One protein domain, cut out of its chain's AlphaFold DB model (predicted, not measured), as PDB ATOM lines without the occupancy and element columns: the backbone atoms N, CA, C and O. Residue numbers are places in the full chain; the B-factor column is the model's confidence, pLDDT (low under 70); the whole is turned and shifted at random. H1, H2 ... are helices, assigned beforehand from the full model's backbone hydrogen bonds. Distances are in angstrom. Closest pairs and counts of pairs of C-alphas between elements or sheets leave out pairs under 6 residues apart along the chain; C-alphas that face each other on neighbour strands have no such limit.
ATOM      1  N   LYS A  57     321.492-304.117 107.907       68.12
ATOM      2  CA  LYS A  57     320.124-303.628 108.005       68.12
ATOM      3  C   LYS A  57     320.146-302.546 109.072       68.12
ATOM      4  O   LYS A  57     320.540-302.797 110.211       68.12
ATOM      5  N   VAL A  58     319.783-301.334 108.666       71.56
ATOM      6  CA  VAL A  58     319.729-300.174 109.548       71.56
ATOM      7  C   VAL A  58     318.915-300.571 110.777       71.56
ATOM      8  O   VAL A  58     317.817-301.117 110.638       71.56
ATOM      9  N   SER A  59     319.472-300.367 111.977       78.75
ATOM     10  CA  SER A  59     318.808-300.802 113.209       78.75
ATOM     11  C   SER A  59     317.388-300.229 113.273       78.75
ATOM     12  O   SER A  59     317.137-299.119 112.787       78.75
ATOM     13  N   LYS A  60     316.445-300.954 113.894       78.75
ATOM     14  CA  LYS A  60     315.050-300.488 114.020       78.75
ATOM     15  C   LYS A  60     314.973-299.075 114.611       78.75
ATOM     16  O   LYS A  60     314.157-298.277 114.171       78.75
ATOM     17  N   ILE A  61     315.854-298.743 115.556       75.19
ATOM     18  CA  ILE A  61     315.927-297.418 116.186       75.19
ATOM     19  C   ILE A  61     316.376-296.359 115.177       75.19
ATOM     20  O   ILE A  61     315.749-295.309 115.068       75.19
ATOM     21  N   THR A  62     317.429-296.639 114.408       77.38
ATOM     22  CA  THR A  62     317.952-295.717 113.390       77.38
ATOM     23  C   THR A  62     316.926-295.478 112.275       77.38
ATOM     24  O   THR A  62     316.729-294.340 111.858       77.38
ATOM     25  N   SER A  63     316.207-296.522 111.849       76.06
ATOM     26  CA  SER A  63     315.114-296.415 110.871       76.06
ATOM     27  C   SER A  63     313.934-295.590 111.404       76.06
ATOM     28  O   SER A  63     313.428-294.702 110.714       76.06
ATOM     29  N   VAL A  64     313.528-295.821 112.656       81.81
ATOM     30  CA  VAL A  64     312.476-295.036 113.318       81.81
ATOM     31  C   VAL A  64     312.882-293.567 113.447       81.81
ATOM     32  O   VAL A  64     312.058-292.685 113.211       81.81
ATOM     33  N   LEU A  65     314.146-293.291 113.773       80.12
ATOM     34  CA  LEU A  65     314.651-291.929 113.909       80.12
ATOM     35  C   LEU A  65     314.675-291.178 112.568       80.12
ATOM     36  O   LEU A  65     314.328-290.000 112.536       80.12
ATOM     37  N   ALA A  66     315.037-291.856 111.475       74.88
ATOM     38  CA  ALA A  66     315.050-291.281 110.129       74.88
ATOM     39  C   ALA A  66     313.634-291.025 109.582       74.88
ATOM     40  O   ALA A  66     313.371-289.972 109.010       74.88
ATOM     41  N   THR A  67     312.707-291.964 109.790       73.31
ATOM     42  CA  THR A  67     311.323-291.862 109.288       73.31
ATOM     43  C   THR A  67     310.403-291.034 110.191       73.31
ATOM     44  O   THR A  67     309.281-290.719 109.808       73.31
ATOM     45  N   GLY A  68     310.839-290.688 111.407       70.50
ATOM     46  CA  GLY A  68     310.000-290.006 112.399       70.50
ATOM     47  C   GLY A  68     308.866-290.877 112.960       70.50
ATOM     48  O   GLY A  68     307.929-290.350 113.566       70.50
ATOM     49  N   SER A  69     308.954-292.195 112.758       76.00
ATOM     50  CA  SER A  69     307.979-293.195 113.200       76.00
ATOM     51  C   SER A  69     308.017-293.403 114.727       76.00
ATOM     52  O   SER A  69     308.737-292.725 115.466       76.00
ATOM     53  N   ARG A  70     307.223-294.348 115.247       81.31
ATOM     54  CA  ARG A  70     307.200-294.707 116.678       81.31
ATOM     55  C   ARG A  70     307.893-296.052 116.893       81.31
ATOM     56  O   ARG A  70     307.619-296.998 116.164       81.31
ATOM     57  N   PHE A  71     308.734-296.166 117.918       82.56
ATOM     58  CA  PHE A  71     309.282-297.443 118.377       82.56
ATOM     59  C   PHE A  71     308.504-297.891 119.613       82.56
ATOM     60  O   PHE A  71     308.415-297.150 120.592       82.56
ATOM     61  N   ASN A  72     307.904-299.081 119.561       84.06
ATOM     62  CA  ASN A  72     307.077-299.626 120.643       84.06
ATOM     63  C   ASN A  72     305.999-298.637 121.150       84.06
ATOM     64  O   ASN A  72     305.875-298.364 122.343       84.06
ATOM     65  N   GLY A  73     305.301-297.977 120.219       79.38
ATOM     66  CA  GLY A  73     304.280-296.977 120.539       79.38
ATOM     67  C   GLY A  73     304.811-295.650 121.096       79.38
ATOM     68  O   GLY A  73     304.013-294.736 121.308       79.38
ATOM     69  N   LYS A  74     306.125-295.473 121.277       80.12
ATOM     70  CA  LYS A  74     306.749-294.238 121.779       80.12
ATOM     71  C   LYS A  74     307.497-293.509 120.664       80.12
ATOM     72  O   LYS A  74     308.094-294.127 119.785       80.12
ATOM     73  N   LYS A  75     307.443-292.177 120.675       78.44
ATOM     74  CA  LYS A  75     308.224-291.357 119.743       78.44
ATOM     75  C   LYS A  75     309.688-291.420 120.172       78.44
ATOM     76  O   LYS A  75     309.980-291.128 121.325       78.44
ATOM     77  N   VAL A  76     310.574-291.807 119.262       79.06
ATOM     78  CA  VAL A  76     312.023-291.767 119.494       79.06
ATOM     79  C   VAL A  76     312.533-290.437 118.967       79.06
ATOM     80  O   VAL A  76     312.225-290.066 117.834       79.06
ATOM     81  N   LEU A  77     313.274-289.704 119.790       75.31
ATOM     82  CA  LEU A  77     313.882-288.433 119.412       75.31
ATOM     83  C   LEU A  77     315.402-288.554 119.507       75.31
ATOM     84  O   LEU A  77     315.933-289.311 120.320       75.31
ATOM     85  N   SER A  78     316.118-287.832 118.646       76.62
ATOM     86  CA  SER A  78     317.582-287.813 118.695       76.62
ATOM     87  C   SER A  78     318.061-287.044 119.923       76.62
ATOM     88  O   SER A  78     317.386-286.122 120.381       76.62
ATOM     89  N   ALA A  79     319.269-287.341 120.409       75.38
ATOM     90  CA  ALA A  79     319.873-286.624 121.538       75.38
ATOM     91  C   ALA A  79     319.829-285.093 121.354       75.38
ATOM     92  O   ALA A  79     319.449-284.363 122.266       75.38
ATOM     93  N   ARG A  80     320.083-284.607 120.131       76.12
ATOM     94  CA  ARG A  80     319.968-283.184 119.771       76.12
ATOM     95  C   ARG A  80     318.545-282.638 119.940       76.12
ATOM     96  O   ARG A  80     318.369-281.507 120.382       76.12
ATOM     97  N   GLN A  81     317.517-283.411 119.589       75.19
ATOM     98  CA  GLN A  81     316.115-283.011 119.767       75.19
ATOM     99  C   GLN A  81     315.711-282.982 121.247       75.19
ATOM    100  O   GLN A  81     314.983-282.072 121.654       75.19
ATOM    101  N   VAL A  82     316.204-283.935 122.045       71.25
ATOM    102  CA  VAL A  82     316.015-283.947 123.504       71.25
ATOM    103  C   VAL A  82     316.677-282.725 124.141       71.25
ATOM    104  O   VAL A  82     316.033-282.010 124.906       71.25
ATOM    105  N   GLN A  83     317.914-282.417 123.743       70.88
ATOM    106  CA  GLN A  83     318.680-281.260 124.217       70.88
ATOM    107  C   GLN A  83     318.034-279.918 123.838       70.88
ATOM    108  O   GLN A  83     318.031-278.986 124.633       70.88
ATOM    109  N   GLN A  84     317.396-279.831 122.666       70.12
ATOM    110  CA  GLN A  84     316.573-278.679 122.263       70.12
ATOM    111  C   GLN A  84     315.238-278.572 123.034       70.12
ATOM    112  O   GLN A  84     314.406-277.723 122.715       70.12
ATOM    113  N   GLY A  85     314.983-279.447 124.014       58.47
ATOM    114  CA  GLY A  85     313.786-279.419 124.856       58.47
ATOM    115  C   GLY A  85     312.499-279.829 124.136       58.47
ATOM    116  O   GLY A  85     311.401-279.542 124.627       58.47
ATOM    117  N   LYS A  86     312.600-280.491 122.971       65.75
ATOM    118  CA  LYS A  86     311.425-280.856 122.161       65.75
ATOM    119  C   LYS A  86     310.521-281.871 122.858       65.75
ATOM    120  O   LYS A  86     309.311-281.819 122.649       65.75
ATOM    121  N   GLU A  87     311.068-282.758 123.691       60.75
ATOM    122  CA  GLU A  87     310.267-283.789 124.368       60.75
ATOM    123  C   GLU A  87     309.401-283.216 125.499       60.75
ATOM    124  O   GLU A  87     308.269-283.647 125.710       60.75
ATOM    125  N   THR A  88     309.921-282.240 126.242       55.56
ATOM    126  CA  THR A  88     309.361-281.859 127.544       55.56
ATOM    127  C   THR A  88     308.622-280.529 127.511       55.56
ATOM    128  O   THR A  88     307.555-280.423 128.118       55.56
ATOM    129  N   ASN A  89     309.113-279.522 126.786       54.78
ATOM    130  CA  ASN A  89     308.573-278.166 126.909       54.78
ATOM    131  C   ASN A  89     307.365-277.911 126.006       54.78
ATOM    132  O   ASN A  89     306.404-277.283 126.448       54.78
ATOM    133  N   GLN A  90     307.329-278.453 124.785       59.94
ATOM    134  CA  GLN A  90     306.171-278.272 123.896       59.94
ATOM    135  C   GLN A  90     304.939-279.058 124.373       59.94
ATOM    136  O   GLN A  90     303.816-278.548 124.358       59.94
ATOM    137  N   TYR A  91     305.133-280.285 124.865       55.28
ATOM    138  CA  TYR A  91     304.028-281.096 125.376       55.28
ATOM    139  C   TYR A  91     303.466-280.533 126.692       55.28
ATOM    140  O   TYR A  91     302.254-280.380 126.837       55.28
ATOM    141  N   LYS A  92     304.330-280.121 127.631       59.28
ATOM    142  CA  LYS A  92     303.882-279.522 128.899       59.28
ATOM    143  C   LYS A  92     303.166-278.182 128.699       59.28
ATOM    144  O   LYS A  92     302.171-277.933 129.377       59.28
ATOM    145  N   THR A  93     303.629-277.331 127.781       59.47
ATOM    146  CA  THR A  93     302.981-276.034 127.498       59.47
ATOM    147  C   THR A  93     301.645-276.203 126.773       59.47
ATOM    148  O   THR A  93     300.667-275.572 127.171       59.47
ATOM    149  N   SER A  94     301.551-277.115 125.796       71.75
ATOM    150  CA  SER A  94     300.279-277.419 125.117       71.75
ATOM    151  C   SER A  94     299.228-278.005 126.069       71.75
ATOM    152  O   SER A  94     298.090-277.541 126.087       71.75
ATOM    153  N   ALA A  95     299.609-278.944 126.942       77.50
ATOM    154  CA  ALA A  95     298.694-279.530 127.919       77.50
ATOM    155  C   ALA A  95     298.217-278.515 128.974       77.50
ATOM    156  O   ALA A  95     297.039-278.513 129.332       77.50
ATOM    157  N   LYS A  96     299.104-277.633 129.463       84.06
ATOM    158  CA  LYS A  96     298.727-276.551 130.392       84.06
ATOM    159  C   LYS A  96     297.750-275.570 129.746       84.06
ATOM    160  O   LYS A  96     296.740-275.252 130.363       84.06
ATOM    161  N   ARG A  97     298.005-275.157 128.502       82.56
ATOM    162  CA  ARG A  97     297.130-274.238 127.762       82.56
ATOM    163  C   ARG A  97     295.748-274.836 127.507       82.56
ATOM    164  O   ARG A  97     294.755-274.165 127.739       82.56
ATOM    165  N   ILE A  98     295.667-276.111 127.117       87.38
ATOM    166  CA  ILE A  98     294.377-276.801 126.944       87.38
ATOM    167  C   ILE A  98     293.620-276.892 128.275       87.38
ATOM    168  O   ILE A  98     292.414-276.670 128.305       87.38
ATOM    169  N   LYS A  99     294.308-277.200 129.384       90.75
ATOM    170  CA  LYS A  99     293.684-277.212 130.717       90.75
ATOM    171  C   LYS A  99     293.167-275.834 131.123       90.75
ATOM    172  O   LYS A  99     292.093-275.772 131.707       90.75
ATOM    173  N   GLN A 100     293.907-274.771 130.815       91.12
ATOM    174  CA  GLN A 100     293.477-273.403 131.088       91.12
ATOM    175  C   GLN A 100     292.219-273.058 130.288       91.12
ATOM    176  O   GLN A 100     291.198-272.780 130.891       91.12
ATOM    177  N   LEU A 101     292.231-273.260 128.967       90.69
ATOM    178  CA  LEU A 101     291.066-272.993 128.110       90.69
ATOM    179  C   LEU A 101     289.814-273.768 128.545       90.69
ATOM    180  O   LEU A 101     288.708-273.247 128.484       90.69
ATOM    181  N   ARG A 102     289.974-275.010 129.020       92.56
ATOM    182  CA  ARG A 102     288.854-275.781 129.584       92.56
ATOM    183  C   ARG A 102     288.336-275.198 130.900       92.56
ATOM    184  O   ARG A 102     287.135-275.250 131.128       92.56
ATOM    185  N   ARG A 103     289.220-274.689 131.766       94.31
ATOM    186  CA  ARG A 103     288.824-273.987 133.003       94.31
ATOM    187  C   ARG A 103     288.113-272.677 132.700       94.31
ATOM    188  O   ARG A 103     287.154-272.359 133.382       94.31
ATOM    189  N   ASP A 104     288.539-271.995 131.645       93.31
ATOM    190  CA  ASP A 104     287.933-270.755 131.157       93.31
ATOM    191  C   ASP A 104     286.597-271.002 130.421       93.31
ATOM    192  O   ASP A 104     286.043-270.094 129.811       93.31
ATOM    193  N   GLY A 105     286.079-272.238 130.430       94.31
ATOM    194  CA  GLY A 105     284.785-272.588 129.841       94.31
ATOM    195  C   GLY A 105     284.777-272.691 128.314       94.31
ATOM    196  O   GLY A 105     283.712-272.839 127.718       94.31
TER     197      GLY A 105
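What this domain is: This is residues 57 to 105 of the 136 residues of an uncharacterized protein of Entamoeba histolytica HM-1:IMSS-A (UniProt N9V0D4). Three separate helices are strung along an open, drawn-out path, and none touches another. H1 is near one end with a small turn after it at residues 70 to 75, short H2 follows a long link, and the longest helix, H3, sticks out as a free arm to the other end. The printed part has 49 residues with three named helices, in the order H1, H2, H3, and no named strand; the class is all helix. It is only just extended, close to loose, with a radius of gyration of the C-alphas of 15.0 A and spans of 52 by 21 by 13 A.

Where its parts are: H1 is residues 60 to 67, 10.5 A from first to last C-alpha, and begins at C-alpha 60 at (315.050, -300.488, 114.020). H2 is residues 79 to 83, five residues, with C-alpha 79 at (319.873, -286.624, 121.538). H3 is residues 89 to 103, 21.1 A long, and ends at C-alpha 103 at (288.824, -273.987, 133.003).

How they stand to each other: H1 and H2 are apart, joined by a long link of 11 residues. Within that link residues 70 to 71 pair antiparallel with residues 74 to 75, a pairing too short for named strands. H2 and H3 are apart too, joined by a tight link of 5 residues. H1 and H3 are also apart. Residues 79 to 85, of which 79 to 83 belong to H2, stand free, and so do residues 88 to 105, of which 89 to 103 belong to H3. In H1, H2 and H3 every O i to N i+4 pair is within hydrogen-bond range.

The domain as a whole: The two C-alphas farthest apart are those of Lys 57 and Gly 105, at 51.9 A. The printed part has no cut. The mean pLDDT of the printed part is 75.9, and the model's confidence is under 70 at residue 57 and at residues 85 to 93.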